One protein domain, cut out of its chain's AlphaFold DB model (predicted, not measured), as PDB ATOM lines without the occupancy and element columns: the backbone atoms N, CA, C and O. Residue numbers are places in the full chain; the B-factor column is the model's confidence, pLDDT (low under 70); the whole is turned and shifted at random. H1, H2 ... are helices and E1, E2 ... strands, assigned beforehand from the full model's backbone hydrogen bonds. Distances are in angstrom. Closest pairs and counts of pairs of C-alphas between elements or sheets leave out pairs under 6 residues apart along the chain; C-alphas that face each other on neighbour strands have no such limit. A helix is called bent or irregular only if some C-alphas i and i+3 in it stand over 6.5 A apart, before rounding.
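This is residues 2 to 61 of the 81 residues of an uncharacterized protein of Fomitopsis pinicola (strain FP-58527) (UniProt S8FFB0). The model is an open arch with a hollow middle: the small strand hairpin E1 and E2 stands on one side, the helices H2 and H3 on the other, and residues 30 to 35 bridge the two sides. The short helix H1 lies on the hairpin's side of the gap, and the long loop of residues 15 to 26 makes the far end of that side. The printed part has 60 residues, with three named helices and two named strands in the order H1, E1, E2, H2, H3, and the sheet, E1 - E2, is antiparallel. The class is mixed, helices and strands, with 28 residues, under half, in named elements. The whole is only just compact, close to loose, with a radius of gyration of the C-alphas of 12.5 A, and the C-alphas span 27 by 26 by 22 A.

E1, residues 12 to 14, and E2, residues 27 to 29, form a hairpin, antiparallel at 157 degrees between their directions. The C-alphas of Arg 12 and Thr 29, which face each other, are 4.4 A apart. Across the pair, N 13 and O 28 are within hydrogen-bond range at 2.8 A, and so are N 28 and O 13 at 3.0 A. Residues 8 to 9 form a short antiparallel pairing with residues 12 to 13 of E1. H1, residues 2 to 5, is apart from E2. H2, residues 36 to 41, is apart from E1. H3, residues 46 to 57, is apart from both strands and from H1. H2 and H3 are close but not clearly touching, with the closest C-alphas, those of Asp 41 and Leu 49, 6.7 A apart. They run opposite ways at a shallow tilt of 27 degrees. In H2 every O i to N i+4 pair is within hydrogen-bond range; in H3 3 of 8 are, beside 3 of 9 O i to N i+3 pairs, and H1 is too short for an O i to N i+4 pair.

E1 begins at C-alpha 12, (38.763, -2.691, -40.826), and measures 6.6 A; E2 measures 6.7 A. H1 begins at C-alpha 2, (47.565, 2.432, -47.605), and is 5.5 A long. H2 is 8.7 A long. H3, 15.8 A long, ends at C-alpha 57, (39.290, 18.359, -43.864). H3 is neither bent nor irregular, but only just: C-alphas 52 and 55 are 6.1 A apart.

The two C-alphas farthest apart, those of Asp 10 and Leu 61, are 30.2 A apart. The printed part has no cut. The link from E1 to E2 is long, with 12 residues, and that from H2 to H3 is tight. The mean pLDDT of the printed part is 77.2; residues 2 to 9 and residue 46 are under 70.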
ATOM      1  N   VAL A   2      48.010   2.365 -49.028       57.94
ATOM      2  CA  VAL A   2      47.565   2.432 -47.605       57.94
ATOM      3  C   VAL A   2      47.057   1.083 -47.070       57.94
ATOM      4  O   VAL A   2      47.386   0.707 -45.950       57.94
ATOM      5  N   LEU A   3      46.309   0.338 -47.894       58.34
ATOM      6  CA  LEU A   3      45.744  -0.974 -47.542       58.34
ATOM      7  C   LEU A   3      46.795  -2.009 -47.099       58.34
ATOM      8  O   LEU A   3      46.521  -2.841 -46.241       58.34
ATOM      9  N   GLU A   4      47.980  -1.955 -47.709       56.78
ATOM     10  CA  GLU A   4      49.064  -2.931 -47.539       56.78
ATOM     11  C   GLU A   4      49.959  -2.604 -46.336       56.78
ATOM     12  O   GLU A   4      50.472  -3.508 -45.687       56.78
ATOM     13  N   LEU A   5      50.128  -1.315 -46.021       61.16
ATOM     14  CA  LEU A   5      51.016  -0.851 -44.949       61.16
ATOM     15  C   LEU A   5      50.359  -0.860 -43.563       61.16
ATOM     16  O   LEU A   5      51.066  -0.989 -42.569       61.16
ATOM     17  N   LEU A   6      49.031  -0.720 -43.487       63.22
ATOM     18  CA  LEU A   6      48.287  -0.686 -42.219       63.22
ATOM     19  C   LEU A   6      47.504  -1.974 -41.924       63.22
ATOM     20  O   LEU A   6      46.884  -2.064 -40.873       63.22
ATOM     21  N   GLY A   7      47.554  -2.971 -42.816       58.12
ATOM     22  CA  GLY A   7      46.956  -4.291 -42.603       58.12
ATOM     23  C   GLY A   7      45.437  -4.247 -42.417       58.12
ATOM     24  O   GLY A   7      44.942  -4.223 -41.295       58.12
ATOM     25  N   MET A   8      44.678  -4.273 -43.516       68.50
ATOM     26  CA  MET A   8      43.219  -4.391 -43.425       68.50
ATOM     27  C   MET A   8      42.768  -5.824 -43.141       68.50
ATOM     28  O   MET A   8      43.155  -6.750 -43.854       68.50
ATOM     29  N   GLN A   9      41.867  -5.991 -42.172       66.25
ATOM     30  CA  GLN A   9      41.109  -7.226 -41.969       66.25
ATOM     31  C   GLN A   9      39.619  -6.932 -42.132       66.25
ATOM     32  O   GLN A   9      39.063  -6.132 -41.388       66.25
ATOM     33  N   ASP A  10      38.980  -7.539 -43.137       72.12
ATOM     34  CA  ASP A  10      37.535  -7.403 -43.401       72.12
ATOM     35  C   ASP A  10      37.050  -5.940 -43.537       72.12
ATOM     36  O   ASP A  10      36.019  -5.526 -43.009       72.12
ATOM     37  N   GLY A  11      37.856  -5.103 -44.203       71.44
ATOM     38  CA  GLY A  11      37.569  -3.673 -44.367       71.44
ATOM     39  C   GLY A  11      37.772  -2.838 -43.098       71.44
ATOM     40  O   GLY A  11      37.378  -1.672 -43.069       71.44
ATOM     41  N   ARG A  12      38.387  -3.398 -42.054       78.62
ATOM     42  CA  ARG A  12      38.763  -2.691 -40.826       78.62
ATOM     43  C   ARG A  12      40.263  -2.445 -40.785       78.62
ATOM     44  O   ARG A  12      41.052  -3.311 -41.162       78.62
ATOM     45  N   VAL A  13      40.638  -1.259 -40.328       81.38
ATOM     46  CA  VAL A  13      42.023  -0.851 -40.092       81.38
ATOM     47  C   VAL A  13      42.241  -0.742 -38.595       81.38
ATOM     48  O   VAL A  13      41.512  -0.008 -37.923       81.38
ATOM     49  N   ASP A  14      43.260  -1.439 -38.101       80.81
ATOM     50  CA  ASP A  14      43.743  -1.270 -36.737       80.81
ATOM     51  C   ASP A  14      44.801  -0.156 -36.699       80.81
ATOM     52  O   ASP A  14      45.845  -0.228 -37.348       80.81
ATOM     53  N   LEU A  15      44.515   0.898 -35.938       80.56
ATOM     54  CA  LEU A  15      45.397   2.040 -35.708       80.56
ATOM     55  C   LEU A  15      46.059   1.989 -34.324       80.56
ATOM     56  O   LEU A  15      46.688   2.962 -33.911       80.56
ATOM     57  N   SER A  16      45.978   0.862 -33.607       78.75
ATOM     58  CA  SER A  16      46.560   0.696 -32.264       78.75
ATOM     59  C   SER A  16      48.080   0.892 -32.206       78.75
ATOM     60  O   SER A  16      48.623   1.156 -31.136       78.75
ATOM     61  N   LEU A  17      48.772   0.785 -33.346       78.56
ATOM     62  CA  LEU A  17      50.213   1.032 -33.464       78.56
ATOM     63  C   LEU A  17      50.570   2.529 -33.533       78.56
ATOM     64  O   LEU A  17      51.737   2.886 -33.371       78.56
ATOM     65  N   VAL A  18      49.591   3.411 -33.768       80.75
ATOM     66  CA  VAL A  18      49.790   4.864 -33.826       80.75
ATOM     67  C   VAL A  18      49.756   5.438 -32.408       80.75
ATOM     68  O   VAL A  18      48.781   5.279 -31.675       80.75
ATOM     69  N   GLN A  19      50.831   6.117 -32.006       79.81
ATOM     70  CA  GLN A  19      50.891   6.791 -30.706       79.81
ATOM     71  C   GLN A  19      49.958   8.012 -30.691       79.81
ATOM     72  O   GLN A  19      49.840   8.708 -31.696       79.81
ATOM     73  N   ASP A  20      49.311   8.272 -29.551       80.88
ATOM     74  CA  ASP A  20      48.373   9.394 -29.340       80.88
ATOM     75  C   ASP A  20      47.048   9.309 -30.141       80.88
ATOM     76  O   ASP A  20      46.343  10.299 -30.351       80.88
ATOM     77  N   ILE A  21      46.669   8.102 -30.586       82.19
ATOM     78  CA  ILE A  21      45.353   7.846 -31.183       82.19
ATOM     79  C   ILE A  21      44.268   7.832 -30.095       82.19
ATOM     80  O   ILE A  21      44.426   7.247 -29.017       82.19
ATOM     81  N   ARG A  22      43.122   8.444 -30.391       83.75
ATOM     82  CA  ARG A  22      41.958   8.384 -29.503       83.75
ATOM     83  C   ARG A  22      41.397   6.965 -29.458       83.75
ATOM     84  O   ARG A  22      41.415   6.261 -30.466       83.75
ATOM     85  N   ALA A  23      40.889   6.540 -28.301       79.12
ATOM     86  CA  ALA A  23      40.416   5.169 -28.100       79.12
ATOM     87  C   ALA A  23      39.294   4.779 -29.079       79.12
ATOM     88  O   ALA A  23      39.251   3.638 -29.527       79.12
ATOM     89  N   GLU A  24      38.448   5.738 -29.457       79.81
ATOM     90  CA  GLU A  24      37.366   5.575 -30.427       79.81
ATOM     91  C   GLU A  24      37.833   5.448 -31.889       79.81
ATOM     92  O   GLU A  24      37.062   5.000 -32.729       79.81
ATOM     93  N   LEU A  25      39.081   5.819 -32.198       79.56
ATOM     94  CA  LEU A  25      39.669   5.738 -33.542       79.56
ATOM     95  C   LEU A  25      40.674   4.589 -33.681       79.56
ATOM     96  O   LEU A  25      41.348   4.491 -34.701       79.56
ATOM     97  N   LYS A  26      40.795   3.720 -32.672       80.06
ATOM     98  CA  LYS A  26      41.685   2.552 -32.739       80.06
ATOM     99  C   LYS A  26      41.278   1.573 -33.828       80.06
ATOM    100  O   LYS A  26      42.142   0.964 -34.440       80.06
ATOM    101  N   GLU A  27      39.981   1.447 -34.079       79.00
ATOM    102  CA  GLU A  27      39.444   0.599 -35.133       79.00
ATOM    103  C   GLU A  27      38.589   1.454 -36.066       79.00
ATOM    104  O   GLU A  27      37.581   2.031 -35.656       79.00
ATOM    105  N   VAL A  28      38.999   1.549 -37.330       80.38
ATOM    106  CA  VAL A  28      38.272   2.322 -38.342       80.38
ATOM    107  C   VAL A  28      37.790   1.379 -39.430       80.38
ATOM    108  O   VAL A  28      38.577   0.663 -40.045       80.38
ATOM    109  N   THR A  29      36.483   1.384 -39.689       80.06
ATOM    110  CA  THR A  29      35.901   0.641 -40.813       80.06
ATOM    111  C   THR A  29      35.962   1.501 -42.074       80.06
ATOM    112  O   THR A  29      35.405   2.598 -42.111       80.06
ATOM    113  N   LEU A  30      36.630   1.005 -43.112       76.25
ATOM    114  CA  LEU A  30      36.753   1.639 -44.420       76.25
ATOM    115  C   LEU A  30      36.083   0.752 -45.471       76.25
ATOM    116  O   LEU A  30      36.660  -0.219 -45.956       76.25
ATOM    117  N   THR A  31      34.849   1.097 -45.836       78.25
ATOM    118  CA  THR A  31      34.095   0.395 -46.882       78.25
ATOM    119  C   THR A  31      33.710   1.377 -47.993       78.25
ATOM    120  O   THR A  31      33.148   2.433 -47.693       78.25
ATOM    121  N   PRO A  32      33.949   1.056 -49.281       75.12
ATOM    122  CA  PRO A  32      33.583   1.941 -50.392       75.12
ATOM    123  C   PRO A  32      32.081   2.242 -50.470       75.12
ATOM    124  O   PRO A  32      31.690   3.297 -50.944       75.12
ATOM    125  N   SER A  33      31.228   1.328 -50.002       77.31
ATOM    126  CA  SER A  33      29.771   1.500 -50.032       77.31
ATOM    127  C   SER A  33      29.249   2.503 -49.004       77.31
ATOM    128  O   SER A  33      28.198   3.100 -49.219       77.31
ATOM    129  N   THR A  34      29.953   2.686 -47.886       78.19
ATOM    130  CA  THR A  34      29.520   3.559 -46.785       78.19
ATOM    131  C   THR A  34      30.254   4.894 -46.768       78.19
ATOM    132  O   THR A  34      29.779   5.834 -46.132       78.19
ATOM    133  N   ASN A  35      31.385   5.005 -47.473       78.00
ATOM    134  CA  ASN A  35      32.214   6.203 -47.481       78.00
ATOM    135  C   ASN A  35      32.409   6.748 -48.914       78.00
ATOM    136  O   ASN A  35      33.228   6.211 -49.663       78.00
ATOM    137  N   PRO A  36      31.718   7.848 -49.281       81.56
ATOM    138  CA  PRO A  36      31.815   8.458 -50.608       81.56
ATOM    139  C   PRO A  36      33.220   8.963 -50.965       81.56
ATOM    140  O   PRO A  36      33.630   8.866 -52.119       81.56
ATOM    141  N   PHE A  37      33.973   9.473 -49.980       82.62
ATOM    142  CA  PHE A  37      35.360   9.907 -50.177       82.62
ATOM    143  C   PHE A  37      36.252   8.706 -50.494       82.62
ATOM    144  O   PHE A  37      37.010   8.712 -51.458       82.62
ATOM    145  N   PHE A  38      36.093   7.620 -49.735       80.00
ATOM    146  CA  PHE A  38      36.834   6.393 -49.992       80.00
ATOM    147  C   PHE A  38      36.469   5.808 -51.362       80.00
ATOM    148  O   PHE A  38      37.351   5.419 -52.114       80.00
ATOM    149  N   GLN A  39      35.196   5.815 -51.757       81.31
ATOM    150  CA  GLN A  39      34.783   5.327 -53.073       81.31
ATOM    151  C   GLN A  39      35.443   6.082 -54.236       81.31
ATOM    152  O   GLN A  39      35.840   5.446 -55.211       81.31
ATOM    153  N   ALA A  40      35.580   7.404 -54.143       80.81
ATOM    154  CA  ALA A  40      36.187   8.211 -55.200       80.81
ATOM    155  C   ALA A  40      37.716   8.061 -55.250       80.81
ATOM    156  O   ALA A  40      38.287   7.937 -56.330       80.81
ATOM    157  N   ASP A  41      38.361   8.011 -54.083       76.69
ATOM    158  CA  ASP A  41      39.805   8.216 -53.972       76.69
ATOM    159  C   ASP A  41      40.591   6.979 -53.478       76.69
ATOM    160  O   ASP A  41      41.815   7.018 -53.390       76.69
ATOM    161  N   HIS A  42      39.947   5.834 -53.201       73.75
ATOM    162  CA  HIS A  42      40.624   4.616 -52.700       73.75
ATOM    163  C   HIS A  42      41.712   4.042 -53.626       73.75
ATOM    164  O   HIS A  42      42.603   3.338 -53.145       73.75
ATOM    165  N   LEU A  43      41.644   4.312 -54.935       74.38
ATOM    166  CA  LEU A  43      42.648   3.883 -55.923       74.38
ATOM    167  C   LEU A  43      43.686   4.969 -56.238       74.38
ATOM    168  O   LEU A  43      44.647   4.697 -56.958       74.38
ATOM    169  N   ALA A  44      43.498   6.187 -55.724       74.62
ATOM    170  CA  ALA A  44      44.378   7.310 -55.995       74.62
ATOM    171  C   ALA A  44      45.748   7.120 -55.323       74.62
ATOM    172  O   ALA A  44      45.886   6.487 -54.269       74.62
ATOM    173  N   THR A  45      46.794   7.675 -55.939       76.81
ATOM    174  CA  THR A  45      48.135   7.666 -55.346       76.81
ATOM    175  C   THR A  45      48.222   8.679 -54.202       76.81
ATOM    176  O   THR A  45      47.436   9.622 -54.132       76.81
ATOM    177  N   PHE A  46      49.210   8.547 -53.309       68.12
ATOM    178  CA  PHE A  46      49.408   9.512 -52.216       68.12
ATOM    179  C   PHE A  46      49.578  10.966 -52.691       68.12
ATOM    180  O   PHE A  46      49.227  11.884 -51.954       68.12
ATOM    181  N   GLY A  47      50.093  11.178 -53.909       75.81
ATOM    182  CA  GLY A  47      50.207  12.508 -54.507       75.81
ATOM    183  C   GLY A  47      48.851  13.091 -54.901       75.81
ATOM    184  O   GLY A  47      48.581  14.262 -54.635       75.81
ATOM    185  N   ASP A  48      47.973  12.259 -55.457       79.62
ATOM    186  CA  ASP A  48      46.646  12.676 -55.913       79.62
ATOM    187  C   ASP A  48      45.680  12.874 -54.745       79.62
ATOM    188  O   ASP A  48      44.884  13.807 -54.783       79.62
ATOM    189  N   LEU A  49      45.817  12.087 -53.668       77.62
ATOM    190  CA  LEU A  49      45.017  12.190 -52.439       77.62
ATOM    191  C   LEU A  49      45.124  13.555 -51.746       77.62
ATOM    192  O   LEU A  49      44.182  13.988 -51.086       77.62
ATOM    193  N   GLY A  50      46.247  14.263 -51.892       79.62
ATOM    194  CA  GLY A  50      46.445  15.567 -51.252       79.62
ATOM    195  C   GLY A  50      45.492  16.660 -51.757       79.62
ATOM    196  O   GLY A  50      45.159  17.579 -51.005       79.62
ATOM    197  N   THR A  51      45.036  16.558 -53.007       83.06
ATOM    198  CA  THR A  51      44.138  17.536 -53.642       83.06
ATOM    199  C   THR A  51      42.696  17.451 -53.119       83.06
ATOM    200  O   THR A  51      42.193  18.483 -52.671       83.06
ATOM    201  N   PRO A  52      42.027  16.278 -53.102       82.50
ATOM    202  CA  PRO A  52      40.685  16.125 -52.544       82.50
ATOM    203  C   PRO A  52      40.668  16.126 -51.007       82.50
ATOM    204  O   PRO A  52      39.672  16.535 -50.414       82.50
ATOM    205  N   LEU A  53      41.766  15.751 -50.332       84.69
ATOM    206  CA  LEU A  53      41.809  15.715 -48.864       84.69
ATOM    207  C   LEU A  53      41.710  17.110 -48.231       84.69
ATOM    208  O   LEU A  53      41.006  17.281 -47.238       84.69
ATOM    209  N   LYS A  54      42.384  18.121 -48.795       84.75
ATOM    210  CA  LYS A  54      42.371  19.502 -48.270       84.75
ATOM    211  C   LYS A  54      40.959  20.086 -48.100       84.75
ATOM    212  O   LYS A  54      40.639  20.487 -46.980       84.75
ATOM    213  N   PRO A  55      40.112  20.153 -49.145       85.50
ATOM    214  CA  PRO A  55      38.753  20.667 -49.001       85.50
ATOM    215  C   PRO A  55      37.877  19.758 -48.131       85.50
ATOM    216  O   PRO A  55      36.949  20.254 -47.504       85.50
ATOM    217  N   TYR A  56      38.182  18.459 -48.043       85.00
ATOM    218  CA  TYR A  56      37.456  17.532 -47.175       85.00
ATOM    219  C   TYR A  56      37.706  17.798 -45.681       85.00
ATOM    220  O   TYR A  56      36.770  17.757 -44.889       85.00
ATOM    221  N   VAL A  57      38.944  18.114 -45.281       86.25
ATOM    222  CA  VAL A  57      39.290  18.359 -43.864       86.25
ATOM    223  C   VAL A  57      39.046  19.799 -43.413       86.25
ATOM    224  O   VAL A  57      38.849  20.043 -42.224       86.25
ATOM    225  N   GLN A  58      39.047  20.757 -44.344       85.00
ATOM    226  CA  GLN A  58      38.936  22.188 -44.050       85.00
ATOM    227  C   GLN A  58      37.724  22.576 -43.172       85.00
ATOM    228  O   GLN A  58      37.922  23.387 -42.271       85.00
ATOM    229  N   PRO A  59      36.516  22.001 -43.340       84.50
ATOM    230  CA  PRO A  59      35.366  22.312 -42.483       84.50
ATOM    231  C   PRO A  59      35.503  21.813 -41.039       84.50
ATOM    232  O   PRO A  59      34.832  22.324 -40.146       84.50
ATOM    233  N   TYR A  60      36.343  20.800 -40.810       82.62
ATOM    234  CA  TYR A  60      36.566  20.201 -39.492       82.62
ATOM    235  C   TYR A  60      37.731  20.848 -38.743       82.62
ATOM    236  O   TYR A  60      37.850  20.682 -37.527       82.62
ATOM    237  N   LEU A  61      38.600  21.577 -39.449       81.12
ATOM    238  CA  LEU A  61      39.642  22.358 -38.805       81.12
ATOM    239  C   LEU A  61      38.997  23.586 -38.157       81.12
ATOM    240  O   LEU A  61      38.324  24.357 -38.847       81.12
TER     241      LEU A  61